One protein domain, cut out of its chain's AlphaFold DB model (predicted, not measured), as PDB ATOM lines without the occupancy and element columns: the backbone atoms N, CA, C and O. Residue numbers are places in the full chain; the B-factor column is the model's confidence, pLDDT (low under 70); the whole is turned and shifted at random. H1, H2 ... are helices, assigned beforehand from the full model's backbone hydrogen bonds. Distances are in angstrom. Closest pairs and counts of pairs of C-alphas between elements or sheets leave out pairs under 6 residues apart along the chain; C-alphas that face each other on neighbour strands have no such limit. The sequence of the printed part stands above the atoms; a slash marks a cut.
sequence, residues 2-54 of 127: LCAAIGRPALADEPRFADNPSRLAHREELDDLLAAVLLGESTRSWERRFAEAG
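What this domain is: This is residues 2 to 54 of the 127 residues of the protein "CoA transferase" of Streptomycetaceae bacterium (UniProt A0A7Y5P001). The longest helix, H4, makes one long side of an open, roughly four-sided frame; H3 at one end of it and H5 at the other make the two short sides, each about perpendicular to H4. The two short helices H1 and H2, with the link from H2 to H3, run across the side opposite H4, and H1 meets H5 there; the contacts between helices are few, and residues 39 to 45 stick out at the corner between H4 and H5. The printed part has 53 residues with five named helices, H1 to H5 in order along the chain, and no named strand; its class is all helix. It is only just compact, close to loose, with a radius of gyration of the C-alphas of 11.7 A, and its elongated outline spans 30 by 19 by 15 A.

How they stand to each other: H4, residues 27 to 38, is close to but not clearly touching H3, residues 20 to 25; their closest C-alphas, those of Arg 23 and Leu 30, are 7.1 A apart. Their lines stand about perpendicular, at 78 degrees. H4 is also close to but not clearly touching H5, residues 43 to 52, with the closest C-alphas, those of Leu 38 and Trp 46, 7.6 A apart. These two lines stand about perpendicular, at 79 degrees. H3 and H5 are apart. H5 and H1, residues 2 to 5, only just touch, with 3 pairs of C-alphas within 8 A; the closest are those of Ala 5 and Arg 49, at 6.6 A. H1 and H2, residues 9 to 12, touch only at the corner by their link, with the closest C-alphas, those of Cys 3 and Pro 9, 4.7 A apart. H4 is apart from both H1 and H2, and H2 is apart from H3. In H3, H4 and H5 every O i to N i+4 pair is within hydrogen-bond range; H1 and H2, with 4 residues each, are too short for such a pair, and in each the one O i to N i+3 pair is within range.

Where its parts are: H4 measures 16.0 A from C-alpha 27 at (104.290, -5.332, 0.455) to C-alpha 38 at (89.779, 0.778, 3.302). H3, residues 20 to 25, measures 8.6 A, and H5, residues 43 to 52, measures 14.2 A and ends with C-alpha 52 at (91.336, 11.121, 15.771). H1, residues 2 to 5, begins with C-alpha 2 at (96.716, 2.193, 12.348) and measures 4.8 A; H2, residues 9 to 12, measures 5.9 A.

The domain as a whole: The two C-alphas farthest apart, those of Pro 15 and Arg 44, are 30.9 A from each other, while the first and last printed C-alphas, those of Leu 2 and Gly 54, are 9.2 A apart. The printed part has no cut. The links H1 to H2, H3 to H4 and H4 to H5 are tight, the link H2 to H3 is short with 7 residues, and no link is long. Residues 39 to 45, of which 43 to 45 belong to H5, stand free. The mean pLDDT of the printed part is 96.2, and no printed residue is under 70.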
ATOM      1  N   LEU A   2      97.445   2.603  13.561       95.25
ATOM      2  CA  LEU A   2      96.716   2.193  12.348       95.25
ATOM      3  C   LEU A   2      95.902   0.900  12.501       95.25
ATOM      4  O   LEU A   2      94.704   0.929  12.261       95.25
ATOM      5  N   CYS A   3      96.504  -0.204  12.961       95.88
ATOM      6  CA  CYS A   3      95.809  -1.494  13.103       95.88
ATOM      7  C   CYS A   3      94.527  -1.393  13.953       95.88
ATOM      8  O   CYS A   3      93.491  -1.941  13.587       95.88
ATOM      9  N   ALA A   4      94.559  -0.630  15.050       96.31
ATOM     10  CA  ALA A   4      93.370  -0.348  15.854       96.31
ATOM     11  C   ALA A   4      92.378   0.568  15.108       96.31
ATOM     12  O   ALA A   4      91.173   0.305  15.087       96.31
ATOM     13  N   ALA A   5      92.885   1.608  14.439       96.56
ATOM     14  CA  ALA A   5      92.094   2.552  13.653       96.56
ATOM     15  C   ALA A   5      91.437   1.932  12.409       96.56
ATOM     16  O   ALA A   5      90.477   2.492  11.912       96.56
ATOM     17  N   ILE A   6      91.877   0.773  11.922       96.56
ATOM     18  CA  ILE A   6      91.193   0.039  10.843       96.56
ATOM     19  C   ILE A   6      90.378  -1.154  11.368       96.56
ATOM     20  O   ILE A   6      89.855  -1.946  10.592       96.56
ATOM     21  N   GLY A   7      90.258  -1.306  12.694       95.69
ATOM     22  CA  GLY A   7      89.503  -2.399  13.320       95.69
ATOM     23  C   GLY A   7      90.170  -3.773  13.207       95.69
ATOM     24  O   GLY A   7      89.504  -4.796  13.336       95.69
ATOM     25  N   ARG A   8      91.483  -3.818  12.969       95.62
ATOM     26  CA  ARG A   8      92.269  -5.048  12.810       95.62
ATOM     27  C   ARG A   8      93.478  -5.062  13.757       95.62
ATOM     28  O   ARG A   8      94.612  -5.129  13.288       95.62
ATOM     29  N   PRO A   9      93.273  -5.005  15.089       95.75
ATOM     30  CA  PRO A   9      94.368  -4.892  16.054       95.75
ATOM     31  C   PRO A   9      95.386  -6.036  15.947       95.75
ATOM     32  O   PRO A   9      96.577  -5.773  16.042       95.75
ATOM     33  N   ALA A  10      94.935  -7.259  15.640       94.50
ATOM     34  CA  ALA A  10      95.794  -8.439  15.497       94.50
ATOM     35  C   ALA A  10      96.877  -8.309  14.407       94.50
ATOM     36  O   ALA A  10      97.893  -8.987  14.482       94.50
ATOM     37  N   LEU A  11      96.712  -7.417  13.418       94.00
ATOM     38  CA  LEU A  11      97.748  -7.173  12.405       94.00
ATOM     39  C   LEU A  11      99.022  -6.557  12.989       94.00
ATOM     40  O   LEU A  11     100.063  -6.611  12.346       94.00
ATOM     41  N   ALA A  12      98.942  -5.938  14.171       93.06
ATOM     42  CA  ALA A  12     100.118  -5.406  14.851       93.06
ATOM     43  C   ALA A  12     101.069  -6.515  15.331       93.06
ATOM     44  O   ALA A  12     102.268  -6.270  15.427       93.06
ATOM     45  N   ASP A  13     100.538  -7.713  15.591       94.12
ATOM     46  CA  ASP A  13     101.286  -8.859  16.115       94.12
ATOM     47  C   ASP A  13     101.693  -9.853  15.013       94.12
ATOM     48  O   ASP A  13     102.370 -10.844  15.284       94.12
ATOM     49  N   GLU A  14     101.289  -9.605  13.763       95.38
ATOM     50  CA  GLU A  14     101.610 -10.479  12.638       95.38
ATOM     51  C   GLU A  14     103.109 -10.411  12.310       95.38
ATOM     52  O   GLU A  14     103.596  -9.344  11.914       95.38
ATOM     53  N   PRO A  15     103.857 -11.532  12.385       95.12
ATOM     54  CA  PRO A  15     105.307 -11.528  12.175       95.12
ATOM     55  C   PRO A  15     105.716 -10.951  10.819       95.12
ATOM     56  O   PRO A  15     106.734 -10.275  10.704       95.12
ATOM     57  N   ARG A  16     104.879 -11.160   9.797       95.62
ATOM     58  CA  ARG A  16     105.084 -10.655   8.432       95.62
ATOM     59  C   ARG A  16     105.029  -9.126   8.334       95.62
ATOM     60  O   ARG A  16     105.582  -8.564   7.395       95.62
ATOM     61  N   PHE A  17     104.396  -8.444   9.292       95.94
ATOM     62  CA  PHE A  17     104.207  -6.987   9.289       95.94
ATOM     63  C   PHE A  17     104.861  -6.269  10.482       95.94
ATOM     64  O   PHE A  17     104.766  -5.038  10.588       95.94
ATOM     65  N   ALA A  18     105.555  -7.013  11.349       92.69
ATOM     66  CA  ALA A  18     106.091  -6.534  12.622       92.69
ATOM     67  C   ALA A  18     107.076  -5.357  12.471       92.69
ATOM     68  O   ALA A  18     107.046  -4.400  13.245       92.69
ATOM     69  N   ASP A  19     107.915  -5.373  11.434       94.31
ATOM     70  CA  ASP A  19     108.921  -4.344  11.169       94.31
ATOM     71  C   ASP A  19     108.937  -3.895   9.701       94.31
ATOM     72  O   ASP A  19     108.220  -4.413   8.847       94.31
ATOM     73  N   ASN A  20     109.706  -2.843   9.413       95.50
ATOM     74  CA  ASN A  20     109.728  -2.259   8.075       95.50
ATOM     75  C   ASN A  20     110.302  -3.207   7.006       95.50
ATOM     76  O   ASN A  20     109.680  -3.313   5.950       95.50
ATOM     77  N   PRO A  21     111.431  -3.908   7.243       97.56
ATOM     78  CA  PRO A  21     111.919  -4.928   6.316       97.56
ATOM     79  C   PRO A  21     110.877  -6.004   5.996       97.56
ATOM     80  O   PRO A  21     110.654  -6.300   4.825       97.56
ATOM     81  N   SER A  22     110.196  -6.530   7.015       96.19
ATOM     82  CA  SER A  22     109.162  -7.556   6.852       96.19
ATOM     83  C   SER A  22     107.985  -7.021   6.037       96.19
ATOM     84  O   SER A  22     107.587  -7.635   5.049       96.19
ATOM     85  N   ARG A  23     107.503  -5.807   6.342       96.56
ATOM     86  CA  ARG A  23     106.445  -5.155   5.549       96.56
ATOM     87  C   ARG A  23     106.836  -4.939   4.090       96.56
ATOM     88  O   ARG A  23     105.990  -5.092   3.221       96.56
ATOM     89  N   LEU A  24     108.092  -4.592   3.809       97.38
ATOM     90  CA  LEU A  24     108.571  -4.431   2.434       97.38
ATOM     91  C   LEU A  24     108.643  -5.772   1.695       97.38
ATOM     92  O   LEU A  24     108.270  -5.834   0.527       97.38
ATOM     93  N   ALA A  25     109.079  -6.838   2.372       97.94
ATOM     94  CA  ALA A  25     109.115  -8.187   1.808       97.94
ATOM     95  C   ALA A  25     107.709  -8.737   1.495       97.94
ATOM     96  O   ALA A  25     107.554  -9.525   0.567       97.94
ATOM     97  N   HIS A  26     106.693  -8.287   2.235       97.62
ATOM     98  CA  HIS A  26     105.287  -8.677   2.077       97.62
ATOM     99  C   HIS A  26     104.400  -7.527   1.576       97.62
ATOM    100  O   HIS A  26     103.213  -7.472   1.897       97.62
ATOM    101  N   ARG A  27     104.969  -6.584   0.813       97.06
ATOM    102  CA  ARG A  27     104.290  -5.332   0.455       97.06
ATOM    103  C   ARG A  27     102.982  -5.548  -0.298       97.06
ATOM    104  O   ARG A  27     101.989  -4.947   0.080       97.06
ATOM    105  N   GLU A  28     102.987  -6.377  -1.336       98.19
ATOM    106  CA  GLU A  28     101.787  -6.614  -2.154       98.19
ATOM    107  C   GLU A  28     100.647  -7.184  -1.302       98.19
ATOM    108  O   GLU A  28      99.531  -6.679  -1.338       98.19
ATOM    109  N   GLU A  29     100.957  -8.153  -0.435       97.38
ATOM    110  CA  GLU A  29      99.979  -8.724   0.493       97.38
ATOM    111  C   GLU A  29      99.448  -7.682   1.491       97.38
ATOM    112  O   GLU A  29      98.252  -7.653   1.792       97.38
ATOM    113  N   LEU A  30     100.326  -6.821   2.016       96.81
ATOM    114  CA  LEU A  30      99.925  -5.752   2.926       96.81
ATOM    115  C   LEU A  30      99.044  -4.713   2.219       96.81
ATOM    116  O   LEU A  30      98.037  -4.295   2.789       96.81
ATOM    117  N   ASP A  31      99.409  -4.315   0.999       97.31
ATOM    118  CA  ASP A  31      98.675  -3.343   0.189       97.31
ATOM    119  C   ASP A  31      97.268  -3.877  -0.138       97.31
ATOM    120  O   ASP A  31      96.285  -3.175   0.103       97.31
ATOM    121  N   ASP A  32      97.145  -5.141  -0.560       97.94
ATOM    122  CA  ASP A  32      95.856  -5.797  -0.824       97.94
ATOM    123  C   ASP A  32      94.981  -5.880   0.433       97.94
ATOM    124  O   ASP A  32      93.777  -5.604   0.398       97.94
ATOM    125  N   LEU A  33      95.583  -6.229   1.574       96.69
ATOM    126  CA  LEU A  33      94.880  -6.309   2.849       96.69
ATOM    127  C   LEU A  33      94.350  -4.939   3.275       96.69
ATOM    128  O   LEU A  33      93.184  -4.820   3.667       96.69
ATOM    129  N   LEU A  34      95.196  -3.907   3.225       96.62
ATOM    130  CA  LEU A  34      94.806  -2.546   3.579       96.62
ATOM    131  C   LEU A  34      93.739  -2.023   2.616       96.62
ATOM    132  O   LEU A  34      92.745  -1.469   3.082       96.62
ATOM    133  N   ALA A  35      93.884  -2.254   1.310       97.25
ATOM    134  CA  ALA A  35      92.894  -1.873   0.309       97.25
ATOM    135  C   ALA A  35      91.533  -2.522   0.588       97.25
ATOM    136  O   ALA A  35      90.523  -1.823   0.637       97.25
ATOM    137  N   ALA A  36      91.499  -3.829   0.862       97.44
ATOM    138  CA  ALA A  36      90.264  -4.539   1.185       97.44
ATOM    139  C   ALA A  36      89.543  -3.948   2.407       97.44
ATOM    140  O   ALA A  36      88.314  -3.883   2.429       97.44
ATOM    141  N   VAL A  37      90.290  -3.492   3.418       97.19
ATOM    142  CA  VAL A  37      89.707  -2.839   4.598       97.19
ATOM    143  C   VAL A  37      89.238  -1.420   4.275       97.19
ATOM    144  O   VAL A  37      88.117  -1.053   4.627       97.19
ATOM    145  N   LEU A  38      90.068  -0.625   3.599       96.56
ATOM    146  CA  LEU A  38      89.779   0.778   3.302       96.56
ATOM    147  C   LEU A  38      88.624   0.949   2.305       96.56
ATOM    148  O   LEU A  38      87.894   1.930   2.392       96.56
ATOM    149  N   LEU A  39      88.391  -0.022   1.421       97.25
ATOM    150  CA  LEU A  39      87.233  -0.035   0.520       97.25
ATOM    151  C   LEU A  39      85.886  -0.193   1.247       97.25
ATOM    152  O   LEU A  39      84.843   0.058   0.650       97.25
ATOM    153  N   GLY A  40      85.887  -0.609   2.518       96.44
ATOM    154  CA  GLY A  40      84.663  -0.844   3.289       96.44
ATOM    155  C   GLY A  40      83.940   0.421   3.766       96.44
ATOM    156  O   GLY A  40      82.802   0.327   4.214       96.44
ATOM    157  N   GLU A  41      84.574   1.591   3.688       96.62
ATOM    158  CA  GLU A  41      84.052   2.856   4.215       96.62
ATOM    159  C   GLU A  41      84.447   4.028   3.306       96.62
ATOM    160  O   GLU A  41      85.391   3.949   2.523       96.62
ATOM    161  N   SER A  42      83.730   5.148   3.418       96.75
ATOM    162  CA  SER A  42      84.041   6.349   2.628       96.75
ATOM    163  C   SER A  42      85.357   7.015   3.054       96.75
ATOM    164  O   SER A  42      85.712   7.003   4.235       96.75
ATOM    165  N   THR A  43      86.023   7.706   2.121       95.31
ATOM    166  CA  THR A  43      87.245   8.494   2.379       95.31
ATOM    167  C   THR A  43      87.085   9.443   3.571       95.31
ATOM    168  O   THR A  43      87.916   9.444   4.474       95.31
ATOM    169  N   ARG A  44      85.953  10.159   3.652       94.19
ATOM    170  CA  ARG A  44      85.635  11.072   4.766       94.19
ATOM    171  C   ARG A  44      85.551  10.355   6.121       94.19
ATOM    172  O   ARG A  44      85.924  10.919   7.147       94.19
ATOM    173  N   SER A  45      85.030   9.127   6.142       96.69
ATOM    174  CA  SER A  45      84.955   8.313   7.363       96.69
ATOM    175  C   SER A  45      86.360   7.955   7.853       96.69
ATOM    176  O   SER A  45      86.664   8.123   9.039       96.69
ATOM    177  N   TRP A  46      87.234   7.544   6.928       97.38
ATOM    178  CA  TRP A  46      88.629   7.236   7.230       97.38
ATOM    179  C   TRP A  46      89.427   8.453   7.664       97.38
ATOM    180  O   TRP A  46      90.112   8.367   8.676       97.38
ATOM    181  N   GLU A  47      89.295   9.585   6.975       96.06
ATOM    182  CA  GLU A  47      89.955  10.835   7.359       96.06
ATOM    183  C   GLU A  47      89.670  11.216   8.804       96.06
ATOM    184  O   GLU A  47      90.600  11.436   9.578       96.06
ATOM    185  N   ARG A  48      88.391  11.230   9.200       96.00
ATOM    186  CA  ARG A  48      88.005  11.532  10.581       96.00
ATOM    187  C   ARG A  48      88.648  10.547  11.557       96.00
ATOM    188  O   ARG A  48      89.256  10.960  12.540       96.00
ATOM    189  N   ARG A  49      88.546   9.246  11.274       97.00
ATOM    190  CA  ARG A  49      89.053   8.186  12.159       97.00
ATOM    191  C   ARG A  49      90.577   8.210  12.290       97.00
ATOM    192  O   ARG A  49      91.115   7.935  13.360       97.00
ATOM    193  N   PHE A  50      91.281   8.521  11.211       97.62
ATOM    194  CA  PHE A  50      92.734   8.630  11.191       97.62
ATOM    195  C   PHE A  50      93.211   9.916  11.857       97.62
ATOM    196  O   PHE A  50      94.140   9.841  12.660       97.62
ATOM    197  N   ALA A  51      92.526  11.043  11.652       96.00
ATOM    198  CA  ALA A  51      92.794  12.283  12.375       96.00
ATOM    199  C   ALA A  51      92.639  12.103  13.896       96.00
ATOM    200  O   ALA A  51      93.544  12.462  14.649       96.00
ATOM    201  N   GLU A  52      91.555  11.464  14.354       96.44
ATOM    202  CA  GLU A  52      91.336  11.121  15.771       96.44
ATOM    203  C   GLU A  52      92.444  10.214  16.337       96.44
ATOM    204  O   GLU A  52      92.800  10.313  17.511       96.44
ATOM    205  N   ALA A  53      93.022   9.348  15.500       96.69
ATOM    206  CA  ALA A  53      94.119   8.455  15.866       96.69
ATOM    207  C   ALA A  53      95.522   9.079  15.707       96.69
ATOM    208  O   ALA A  53      96.517   8.384  15.940       96.69
ATOM    209  N   GLY A  54      95.626  10.350  15.295       96.88
ATOM    210  CA  GLY A  54      96.900  11.032  15.035       96.88
ATOM    211  C   GLY A  54      97.660  10.501  13.814       96.88
ATOM    212  O   GLY A  54      98.883  10.617  13.741       96.88
TER     213      GLY A  54